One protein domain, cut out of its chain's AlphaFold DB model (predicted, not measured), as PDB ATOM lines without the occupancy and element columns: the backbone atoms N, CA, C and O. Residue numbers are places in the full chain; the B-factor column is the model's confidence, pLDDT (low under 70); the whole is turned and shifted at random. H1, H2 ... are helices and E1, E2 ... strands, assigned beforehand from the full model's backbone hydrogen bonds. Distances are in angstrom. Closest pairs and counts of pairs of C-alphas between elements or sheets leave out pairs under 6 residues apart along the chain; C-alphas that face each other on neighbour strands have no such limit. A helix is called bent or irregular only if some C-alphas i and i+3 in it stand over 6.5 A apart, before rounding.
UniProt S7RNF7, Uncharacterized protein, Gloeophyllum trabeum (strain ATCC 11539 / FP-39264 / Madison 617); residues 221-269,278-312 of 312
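AT A GLANCE: This is residues 221 to 269 and 278 to 312 of the 312 residues of an uncharacterized protein of Gloeophyllum trabeum (strain ATCC 11539 / FP-39264 / Madison 617) (UniProt S7RNF7). Two helices, H3 and H1, near each other but with no contact between them, form a small loose centre; one long loop, residues 221 to 236, leads into H1 and another, residues 247 to 269, leads away from it, while an arm holding E1 and H2 sticks out, with residues 278 to 283 and 286 to 292 standing free. The printed part has 84 residues with three named helices and one named strand, in the order H1, E1, H2, H3. The class is mostly helix, though only 34 residues are in named elements. The whole is loose, with a radius of gyration of the C-alphas of 15.5 A and spans of 42 by 36 by 23 A.

IN THESE COORDINATES: Find C-alpha 298 at (255.548, 340.867, 410.429); from there H3, residues 298 to 311, runs 21.3 A to C-alpha 311 at (259.750, 329.208, 393.159). H3 is irregular, but only just: C-alphas 308 and 311 are 6.7 A apart. H1, residues 237 to 246, begins at C-alpha 237, (271.446, 331.322, 407.230), and is 14.3 A long. H2 is residues 285 to 291, 10.1 A, and E1 is residues 280 to 282, 6.9 A.

HOW THE PARTS SIT: Look first at H3 and H1, which are near each other, with 10 pairs of C-alphas within 10 A. H2 is apart from both, and so is E1, which pairs with no named strand. E1 and H2 are apart too, though a tight link of 2 residues joins them. In H1 and H2 every O i to N i+4 pair is within hydrogen-bond range; in H3 9 of 10 are.

THE WHOLE: The C-alphas of Asp 263 and Ile 290, the two farthest apart, are 43.5 A apart. Residues 270 to 277 are not printed, and C-alphas 269 and 278 are 15.5 A apart across the cut. The link from H2 to H3 is short, with 6 residues. Mean pLDDT of the printed part is 70.5; residues 249 to 269, 278 to 279 and 311 to 312 are under 70.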
ATOM      1  N   ILE A 221     267.273 338.804 409.525       80.94
ATOM      2  CA  ILE A 221     266.950 339.429 408.241       80.94
ATOM      3  C   ILE A 221     266.119 338.431 407.441       80.94
ATOM      4  O   ILE A 221     266.566 337.326 407.155       80.94
ATOM      5  N   VAL A 222     264.882 338.808 407.130       80.50
ATOM      6  CA  VAL A 222     263.951 337.985 406.356       80.50
ATOM      7  C   VAL A 222     263.243 338.881 405.353       80.50
ATOM      8  O   VAL A 222     262.727 339.945 405.716       80.50
ATOM      9  N   GLY A 223     263.196 338.445 404.104       83.19
ATOM     10  CA  GLY A 223     262.563 339.164 403.013       83.19
ATOM     11  C   GLY A 223     262.857 338.503 401.670       83.19
ATOM     12  O   GLY A 223     263.519 337.469 401.645       83.19
ATOM     13  N   PRO A 224     262.364 339.100 400.574       81.38
ATOM     14  CA  PRO A 224     262.728 338.683 399.225       81.38
ATOM     15  C   PRO A 224     264.242 338.725 399.019       81.38
ATOM     16  O   PRO A 224     264.903 339.664 399.478       81.38
ATOM     17  N   LEU A 225     264.773 337.725 398.328       81.12
ATOM     18  CA  LEU A 225     266.192 337.610 398.030       81.12
ATOM     19  C   LEU A 225     266.532 338.468 396.810       81.12
ATOM     20  O   LEU A 225     265.827 338.464 395.806       81.12
ATOM     21  N   VAL A 226     267.619 339.234 396.899       80.44
ATOM     22  CA  VAL A 226     268.106 340.042 395.763       80.44
ATOM     23  C   VAL A 226     268.821 339.165 394.732       80.44
ATOM     24  O   VAL A 226     268.798 339.463 393.542       80.44
ATOM     25  N   HIS A 227     269.458 338.086 395.185       76.19
ATOM     26  CA  HIS A 227     270.132 337.119 394.327       76.19
ATOM     27  C   HIS A 227     269.202 335.946 394.012       76.19
ATOM     28  O   HIS A 227     268.393 335.541 394.847       76.19
ATOM     29  N   GLU A 228     269.336 335.384 392.810       76.00
ATOM     30  CA  GLU A 228     268.565 334.212 392.412       76.00
ATOM     31  C   GLU A 228     268.988 332.996 393.246       76.00
ATOM     32  O   GLU A 228     270.151 332.587 393.249       76.00
ATOM     33  N   VAL A 229     268.024 332.414 393.953       79.19
ATOM     34  CA  VAL A 229     268.173 331.149 394.670       79.19
ATOM     35  C   VAL A 229     267.141 330.191 394.102       79.19
ATOM     36  O   VAL A 229     265.954 330.495 394.082       79.19
ATOM     37  N   THR A 230     267.597 329.032 393.629       80.44
ATOM     38  CA  THR A 230     266.738 328.018 392.995       80.44
ATOM     39  C   THR A 230     266.519 326.787 393.868       80.44
ATOM     40  O   THR A 230     265.711 325.928 393.524       80.44
ATOM     41  N   THR A 231     267.224 326.684 394.999       81.50
ATOM     42  CA  THR A 231     267.076 325.580 395.952       81.50
ATOM     43  C   THR A 231     267.100 326.080 397.399       81.50
ATOM     44  O   THR A 231     267.814 327.037 397.711       81.50
ATOM     45  N   PRO A 232     266.384 325.426 398.334       75.88
ATOM     46  CA  PRO A 232     266.448 325.763 399.759       75.88
ATOM     47  C   PRO A 232     267.870 325.739 400.347       75.88
ATOM     48  O   PRO A 232     268.160 326.430 401.323       75.88
ATOM     49  N   GLU A 233     268.770 324.943 399.774       76.88
ATOM     50  CA  GLU A 233     270.171 324.837 400.185       76.88
ATOM     51  C   GLU A 233     270.976 326.096 399.833       76.88
ATOM     52  O   GLU A 233     271.928 326.420 400.547       76.88
ATOM     53  N   GLY A 234     270.569 326.830 398.794       73.94
ATOM     54  CA  GLY A 234     271.170 328.103 398.394       73.94
ATOM     55  C   GLY A 234     270.751 329.300 399.253       73.94
ATOM     56  O   GLY A 234     271.335 330.368 399.117       73.94
ATOM     57  N   LEU A 235     269.780 329.136 400.160       78.50
ATOM     58  CA  LEU A 235     269.351 330.199 401.072       78.50
ATOM     59  C   LEU A 235     270.470 330.592 402.055       78.50
ATOM     60  O   LEU A 235     271.214 329.737 402.556       78.50
ATOM     61  N   ASP A 236     270.539 331.877 402.407       75.62
ATOM     62  CA  ASP A 236     271.378 332.350 403.512       75.62
ATOM     63  C   ASP A 236     270.902 331.782 404.867       75.62
ATOM     64  O   ASP A 236     269.793 331.257 404.999       75.62
ATOM     65  N   SER A 237     271.736 331.884 405.904       72.19
ATOM     66  CA  SER A 237     271.446 331.322 407.230       72.19
ATOM     67  C   SER A 237     270.116 331.802 407.829       72.19
ATOM     68  O   SER A 237     269.372 330.995 408.392       72.19
ATOM     69  N   SER A 238     269.778 333.088 407.697       75.06
ATOM     70  CA  SER A 238     268.538 333.648 408.250       75.06
ATOM     71  C   SER A 238     267.317 333.151 407.475       75.06
ATOM     72  O   SER A 238     266.319 332.722 408.066       75.06
ATOM     73  N   SER A 239     267.433 333.130 406.150       81.56
ATOM     74  CA  SER A 239     266.420 332.642 405.219       81.56
ATOM     75  C   SER A 239     266.174 331.137 405.376       81.56
ATOM     76  O   SER A 239     265.015 330.715 405.385       81.56
ATOM     77  N   LYS A 240     267.219 330.333 405.630       78.31
ATOM     78  CA  LYS A 240     267.129 328.899 405.981       78.31
ATOM     79  C   LYS A 240     266.354 328.665 407.273       78.31
ATOM     80  O   LYS A 240     265.472 327.805 407.304       78.31
ATOM     81  N   ILE A 241     266.655 329.427 408.329       74.44
ATOM     82  CA  ILE A 241     265.934 329.344 409.611       74.44
ATOM     83  C   ILE A 241     264.447 329.644 409.388       74.44
ATOM     84  O   ILE A 241     263.581 328.885 409.830       74.44
ATOM     85  N   PHE A 242     264.146 330.724 408.664       78.44
ATOM     86  CA  PHE A 242     262.772 331.130 408.387       78.44
ATOM     87  C   PHE A 242     262.023 330.118 407.503       78.44
ATOM     88  O   PHE A 242     260.908 329.721 407.842       78.44
ATOM     89  N   TYR A 243     262.640 329.651 406.414       77.56
ATOM     90  CA  TYR A 243     262.083 328.628 405.523       77.56
ATOM     91  C   TYR A 243     261.807 327.324 406.284       77.56
ATOM     92  O   TYR A 243     260.712 326.764 406.199       77.56
ATOM     93  N   GLY A 244     262.758 326.866 407.104       74.12
ATOM     94  CA  GLY A 244     262.586 325.694 407.960       74.12
ATOM     95  C   GLY A 244     261.379 325.829 408.889       74.12
ATOM     96  O   GLY A 244     260.526 324.941 408.925       74.12
ATOM     97  N   ALA A 245     261.264 326.963 409.580       72.12
ATOM     98  CA  ALA A 245     260.187 327.212 410.532       72.12
ATOM     99  C   ALA A 245     258.808 327.336 409.865       72.12
ATOM    100  O   ALA A 245     257.844 326.716 410.320       72.12
ATOM    101  N   VAL A 246     258.706 328.135 408.801       75.00
ATOM    102  CA  VAL A 246     257.418 328.548 408.220       75.00
ATOM    103  C   VAL A 246     256.949 327.613 407.109       75.00
ATOM    104  O   VAL A 246     255.759 327.319 407.046       75.00
ATOM    105  N   VAL A 247     257.857 327.124 406.258       78.12
ATOM    106  CA  VAL A 247     257.512 326.260 405.116       78.12
ATOM    107  C   VAL A 247     257.549 324.792 405.520       78.12
ATOM    108  O   VAL A 247     256.597 324.056 405.276       78.12
ATOM    109  N   ARG A 248     258.625 324.355 406.191       72.81
ATOM    110  CA  ARG A 248     258.784 322.943 406.585       72.81
ATOM    111  C   ARG A 248     258.104 322.598 407.917       72.81
ATOM    112  O   ARG A 248     258.033 321.425 408.269       72.81
ATOM    113  N   GLY A 249     257.629 323.590 408.678       65.88
ATOM    114  CA  GLY A 249     257.092 323.383 410.033       65.88
ATOM    115  C   GLY A 249     258.154 322.935 411.043       65.88
ATOM    116  O   GLY A 249     257.839 322.472 412.138       65.88
ATOM    117  N   VAL A 250     259.429 323.070 410.681       63.31
ATOM    118  CA  VAL A 250     260.586 322.675 411.472       63.31
ATOM    119  C   VAL A 250     261.140 323.921 412.145       63.31
ATOM    120  O   VAL A 250     262.121 324.514 411.709       63.31
ATOM    121  N   PHE A 251     260.504 324.314 413.247       52.38
ATOM    122  CA  PHE A 251     261.016 325.394 414.093       52.38
ATOM    123  C   PHE A 251     262.345 325.022 414.756       52.38
ATOM    124  O   PHE A 251     263.111 325.918 415.093       52.38
ATOM    125  N   TRP A 252     262.617 323.716 414.928       47.84
ATOM    126  CA  TRP A 252     263.647 323.265 415.861       47.84
ATOM    127  C   TRP A 252     264.860 322.520 415.272       47.84
ATOM    128  O   TRP A 252     265.885 322.473 415.937       47.84
ATOM    129  N   LYS A 253     264.846 322.013 414.023       36.72
ATOM    130  CA  LYS A 253     266.111 321.558 413.375       36.72
ATOM    131  C   LYS A 253     266.984 322.719 412.890       36.72
ATOM    132  O   LYS A 253     268.141 322.507 412.560       36.72
ATOM    133  N   ALA A 254     266.445 323.937 412.890       37.75
ATOM    134  CA  ALA A 254     267.233 325.158 412.803       37.75
ATOM    135  C   ALA A 254     268.019 325.445 414.106       37.75
ATOM    136  O   ALA A 254     268.912 326.289 414.098       37.75
ATOM    137  N   HIS A 255     267.769 324.702 415.203       40.53
ATOM    138  CA  HIS A 255     268.753 324.546 416.278       40.53
ATOM    139  C   HIS A 255     269.831 323.577 415.826       40.53
ATOM    140  O   HIS A 255     269.836 322.382 416.104       40.53
ATOM    141  N   ILE A 256     270.799 324.172 415.163       36.56
ATOM    142  CA  ILE A 256     272.191 324.104 415.579       36.56
ATOM    143  C   ILE A 256     272.257 323.959 417.126       36.56
ATOM    144  O   ILE A 256     272.328 324.929 417.874       36.56
ATOM    145  N   TRP A 257     272.224 322.688 417.559       36.62
ATOM    146  CA  TRP A 257     272.825 322.108 418.771       36.62
ATOM    147  C   TRP A 257     272.103 322.300 420.120       36.62
ATOM    148  O   TRP A 257     272.210 323.325 420.790       36.62
ATOM    149  N   SER A 258     271.461 321.205 420.539       35.25
ATOM    150  CA  SER A 258     271.335 320.721 421.921       35.25
ATOM    151  C   SER A 258     270.773 321.675 422.977       35.25
ATOM    152  O   SER A 258     271.506 322.247 423.777       35.25
ATOM    153  N   LEU A 259     269.444 321.698 423.077       31.59
ATOM    154  CA  LEU A 259     268.735 321.664 424.357       31.59
ATOM    155  C   LEU A 259     267.515 320.759 424.161       31.59
ATOM    156  O   LEU A 259     266.740 320.974 423.227       31.59
ATOM    157  N   GLU A 260     267.352 319.759 425.028       32.06
ATOM    158  CA  GLU A 260     266.076 319.073 425.234       32.06
ATOM    159  C   GLU A 260     265.053 320.119 425.688       32.06
ATOM    160  O   GLU A 260     264.905 320.427 426.869       32.06
ATOM    161  N   VAL A 261     264.382 320.737 424.722       37.31
ATOM    162  CA  VAL A 261     263.142 321.461 424.965       37.31
ATOM    163  C   VAL A 261     262.044 320.439 424.693       37.31
ATOM    164  O   VAL A 261     261.966 319.958 423.562       37.31
ATOM    165  N   PRO A 262     261.259 320.033 425.706       38.00
ATOM    166  CA  PRO A 262     260.296 318.948 425.561       38.00
ATOM    167  C   PRO A 262     259.326 319.253 424.419       38.00
ATOM    168  O   PRO A 262     258.718 320.319 424.443       38.00
ATOM    169  N   ASP A 263     259.244 318.334 423.447       36.22
ATOM    170  CA  ASP A 263     258.285 318.149 422.337       36.22
ATOM    171  C   ASP A 263     257.219 319.243 422.096       36.22
ATOM    172  O   ASP A 263     256.027 318.972 421.929       36.22
ATOM    173  N   ALA A 264     257.622 320.511 422.033       39.69
ATOM    174  CA  ALA A 264     256.717 321.617 421.775       39.69
ATOM    175  C   ALA A 264     256.605 321.811 420.260       39.69
ATOM    176  O   ALA A 264     257.350 322.558 419.626       39.69
ATOM    177  N   VAL A 265     255.660 321.073 419.682       42.12
ATOM    178  CA  VAL A 265     255.177 321.224 418.309       42.12
ATOM    179  C   VAL A 265     254.748 322.676 418.070       42.12
ATOM    180  O   VAL A 265     253.756 323.121 418.647       42.12
ATOM    181  N   LEU A 266     255.450 323.364 417.155       40.84
ATOM    182  CA  LEU A 266     255.152 324.722 416.663       40.84
ATOM    183  C   LEU A 266     255.218 325.801 417.771       40.84
ATOM    184  O   LEU A 266     255.228 325.471 418.957       40.84
ATOM    185  N   PRO A 267     255.293 327.114 417.453       49.38
ATOM    186  CA  PRO A 267     255.083 328.134 418.476       49.38
ATOM    187  C   PRO A 267     253.784 327.794 419.199       49.38
ATOM    188  O   PRO A 267     252.747 327.670 418.540       49.38
ATOM    189  N   ALA A 268     253.868 327.581 420.519       53.19
ATOM    190  CA  ALA A 268     252.723 327.230 421.345       53.19
ATOM    191  C   ALA A 268     251.557 328.115 420.912       53.19
ATOM    192  O   ALA A 268     251.666 329.346 420.969       53.19
ATOM    193  N   LYS A 269     250.483 327.506 420.384       55.41
ATOM    194  CA  LYS A 269     249.271 328.257 420.056       55.41
ATOM    195  C   LYS A 269     248.944 329.038 421.318       55.41
ATOM    196  O   LYS A 269     248.753 328.431 422.369       55.41
ATOM    197  N   ARG A 278     255.065 340.908 425.605       69.88
ATOM    198  CA  ARG A 278     256.326 341.167 424.902       69.88
ATOM    199  C   ARG A 278     257.451 341.184 425.929       69.88
ATOM    200  O   ARG A 278     257.654 342.187 426.604       69.88
ATOM    201  N   ASN A 279     258.183 340.078 426.032       69.88
ATOM    202  CA  ASN A 279     259.307 339.952 426.971       69.88
ATOM    203  C   ASN A 279     260.524 340.790 426.558       69.88
ATOM    204  O   ASN A 279     261.446 340.992 427.341       69.88
ATOM    205  N   THR A 280     260.557 341.284 425.323       76.75
ATOM    206  CA  THR A 280     261.625 342.158 424.843       76.75
ATOM    207  C   THR A 280     261.028 343.272 424.003       76.75
ATOM    208  O   THR A 280     260.174 343.038 423.145       76.75
ATOM    209  N   THR A 281     261.465 344.494 424.281       81.44
ATOM    210  CA  THR A 281     261.124 345.701 423.529       81.44
ATOM    211  C   THR A 281     262.407 346.437 423.177       81.44
ATOM    212  O   THR A 281     263.359 346.406 423.954       81.44
ATOM    213  N   PHE A 282     262.420 347.086 422.018       83.69
ATOM    214  CA  PHE A 282     263.548 347.870 421.526       83.69
ATOM    215  C   PHE A 282     263.107 349.321 421.358       83.69
ATOM    216  O   PHE A 282     262.007 349.571 420.851       83.69
ATOM    217  N   ASP A 283     263.942 350.262 421.786       85.88
ATOM    218  CA  ASP A 283     263.811 351.651 421.371       85.88
ATOM    219  C   ASP A 283     264.391 351.808 419.966       85.88
ATOM    220  O   ASP A 283     265.587 351.685 419.737       85.88
ATOM    221  N   ALA A 284     263.491 352.049 419.023       83.94
ATOM    222  CA  ALA A 284     263.778 352.193 417.603       83.94
ATOM    223  C   ALA A 284     263.688 353.667 417.149       83.94
ATOM    224  O   ALA A 284     263.498 353.971 415.972       83.94
ATOM    225  N   THR A 285     263.710 354.615 418.090       87.25
ATOM    226  CA  THR A 285     263.476 356.036 417.794       87.25
ATOM    227  C   THR A 285     264.629 356.648 417.008       87.25
ATOM    228  O   THR A 285     264.387 357.386 416.051       87.25
ATOM    229  N   LYS A 286     265.876 356.302 417.346       85.25
ATOM    230  CA  LYS A 286     267.064 356.817 416.659       85.25
ATOM    231  C   LYS A 286     267.161 356.316 415.223       85.25
ATOM    232  O   LYS A 286     267.373 357.125 414.328       85.25
ATOM    233  N   GLU A 287     266.965 355.020 414.993       84.31
ATOM    234  CA  GLU A 287     267.010 354.444 413.642       84.31
ATOM    235  C   GLU A 287     265.900 355.011 412.744       84.31
ATOM    236  O   GLU A 287     266.171 355.382 411.607       84.31
ATOM    237  N   ARG A 288     264.682 355.222 413.266       85.19
ATOM    238  CA  ARG A 288     263.623 355.927 412.520       85.19
ATOM    239  C   ARG A 288     263.998 357.365 412.182       85.19
ATOM    240  O   ARG A 288     263.739 357.804 411.069       85.19
ATOM    241  N   ARG A 289     264.588 358.093 413.136       89.75
ATOM    242  CA  ARG A 289     264.984 359.495 412.949       89.75
ATOM    243  C   ARG A 289     266.121 359.639 411.937       89.75
ATOM    244  O   ARG A 289     266.046 360.503 411.079       89.75
ATOM    245  N   ILE A 290     267.164 358.816 412.054       85.00
ATOM    246  CA  ILE A 290     268.401 358.953 411.267       85.00
ATOM    247  C   ILE A 290     268.274 358.303 409.887       85.00
ATOM    248  O   ILE A 290     268.736 358.865 408.900       85.00
ATOM    249  N   LEU A 291     267.676 357.110 409.817       83.31
ATOM    250  CA  LEU A 291     267.613 356.310 408.590       83.31
ATOM    251  C   LEU A 291     266.251 356.410 407.885       83.31
ATOM    252  O   LEU A 291     266.076 355.836 406.814       83.31
ATOM    253  N   GLY A 292     265.263 357.087 408.480       85.19
ATOM    254  CA  GLY A 292     263.920 357.202 407.901       85.19
ATOM    255  C   GLY A 292     263.191 355.860 407.765       85.19
ATOM    256  O   GLY A 292     262.307 355.718 406.918       85.19
ATOM    257  N   LEU A 293     263.572 354.849 408.558       81.56
ATOM    258  CA  LEU A 293     263.074 353.483 408.392       81.56
ATOM    259  C   LEU A 293     261.575 353.372 408.688       81.56
ATOM    260  O   LEU A 293     261.093 353.698 409.774       81.56
ATOM    261  N   ASN A 294     260.850 352.805 407.724       80.88
ATOM    262  CA  ASN A 294     259.437 352.471 407.845       80.88
ATOM    263  C   ASN A 294     259.271 350.951 407.961       80.88
ATOM    264  O   ASN A 294     259.308 350.228 406.963       80.88
ATOM    265  N   TYR A 295     259.076 350.449 409.183       81.69
ATOM    266  CA  TYR A 295     258.940 349.010 409.414       81.69
ATOM    267  C   TYR A 295     257.662 348.444 408.797       81.69
ATOM    268  O   TYR A 295     256.547 348.913 409.046       81.69
ATOM    269  N   LYS A 296     257.817 347.358 408.036       82.94
ATOM    270  CA  LYS A 296     256.697 346.522 407.608       82.94
ATOM    271  C   LYS A 296     256.178 345.709 408.795       82.94
ATOM    272  O   LYS A 296     256.921 345.316 409.691       82.94
ATOM    273  N   THR A 297     254.882 345.407 408.785       82.81
ATOM    274  CA  THR A 297     254.331 344.439 409.744       82.81
ATOM    275  C   THR A 297     254.930 343.057 409.494       82.81
ATOM    276  O   THR A 297     255.123 342.677 408.340       82.81
ATOM    277  N   LEU A 298     255.102 342.260 410.554       78.88
ATOM    278  CA  LEU A 298     255.548 340.867 410.429       78.88
ATOM    279  C   LEU A 298     254.682 340.076 409.436       78.88
ATOM    280  O   LEU A 298     255.204 339.322 408.628       78.88
ATOM    281  N   LYS A 299     253.360 340.299 409.435       78.44
ATOM    282  CA  LYS A 299     252.438 339.666 408.480       78.44
ATOM    283  C   LYS A 299     252.796 339.997 407.029       78.44
ATOM    284  O   LYS A 299     252.751 339.112 406.182       78.44
ATOM    285  N   LYS A 300     253.123 341.262 406.744       84.12
ATOM    286  CA  LYS A 300     253.547 341.688 405.407       84.12
ATOM    287  C   LYS A 300     254.902 341.081 405.051       84.12
ATOM    288  O   LYS A 300     255.005 340.504 403.984       84.12
ATOM    289  N   THR A 301     255.883 341.125 405.955       84.38
ATOM    290  CA  THR A 301     257.200 340.500 405.743       84.38
ATOM    291  C   THR A 301     257.072 339.014 405.419       84.38
ATOM    292  O   THR A 301     257.615 338.567 404.417       84.38
ATOM    293  N   VAL A 302     256.286 338.260 406.196       82.81
ATOM    294  CA  VAL A 302     256.032 336.832 405.944       82.81
ATOM    295  C   VAL A 302     255.381 336.623 404.578       82.81
ATOM    296  O   VAL A 302     255.813 335.754 403.833       82.81
ATOM    297  N   LYS A 303     254.361 337.419 404.230       84.44
ATOM    298  CA  LYS A 303     253.681 337.304 402.934       84.44
ATOM    299  C   LYS A 303     254.631 337.583 401.764       84.44
ATOM    300  O   LYS A 303     254.636 336.805 400.818       84.44
ATOM    301  N   ASP A 304     255.397 338.672 401.838       86.44
ATOM    302  CA  ASP A 304     256.352 339.073 400.799       86.44
ATOM    303  C   ASP A 304     257.442 337.990 400.636       86.44
ATOM    304  O   ASP A 304     257.744 337.592 399.520       86.44
ATOM    305  N   THR A 305     257.955 337.445 401.746       85.06
ATOM    306  CA  THR A 305     258.980 336.379 401.736       85.06
ATOM    307  C   THR A 305     258.449 335.071 401.149       85.06
ATOM    308  O   THR A 305     259.108 334.430 400.345       85.06
ATOM    309  N   LEU A 306     257.232 334.658 401.519       84.38
ATOM    310  CA  LEU A 306     256.641 333.427 400.986       84.38
ATOM    311  C   LEU A 306     256.285 333.531 399.500       84.38
ATOM    312  O   LEU A 306     256.251 332.509 398.824       84.38
ATOM    313  N   ALA A 307     255.995 334.735 399.000       86.19
ATOM    314  CA  ALA A 307     255.789 334.947 397.573       86.19
ATOM    315  C   ALA A 307     257.084 334.707 396.782       86.19
ATOM    316  O   ALA A 307     257.032 334.093 395.722       86.19
ATOM    317  N   ASP A 308     258.221 335.132 397.336       82.31
ATOM    318  CA  ASP A 308     259.555 334.897 396.776       82.31
ATOM    319  C   ASP A 308     259.915 333.402 396.780       82.31
ATOM    320  O   ASP A 308     260.325 332.833 395.773       82.31
ATOM    321  N   TYR A 309     259.614 332.710 397.882       79.56
ATOM    322  CA  TYR A 309     259.832 331.264 398.003       79.56
ATOM    323  C   TYR A 309     258.886 330.406 397.159       79.56
ATOM    324  O   TYR A 309     259.048 329.192 397.127       79.56
ATOM    325  N   GLY A 310     257.889 330.988 396.486       72.19
ATOM    326  CA  GLY A 310     256.969 330.232 395.633       72.19
ATOM    327  C   GLY A 310     257.657 329.505 394.470       72.19
ATOM    328  O   GLY A 310     257.051 328.608 393.887       72.19
ATOM    329  N   GLY A 311     258.898 329.884 394.141       65.31
ATOM    330  CA  GLY A 311     259.750 329.208 393.159       65.31
ATOM    331  C   GLY A 311     260.733 328.172 393.728       65.31
ATOM    332  O   GLY A 311     261.460 327.582 392.933       65.31
ATOM    333  N   LEU A 312     260.772 327.966 395.055       64.38
ATOM    334  CA  LEU A 312     261.715 327.082 395.767       64.38
ATOM    335  C   LEU A 312     261.130 325.719 396.157       64.38
ATOM    336  O   LEU A 312     259.917 325.633 396.459       64.38
TER     337      LEU A 312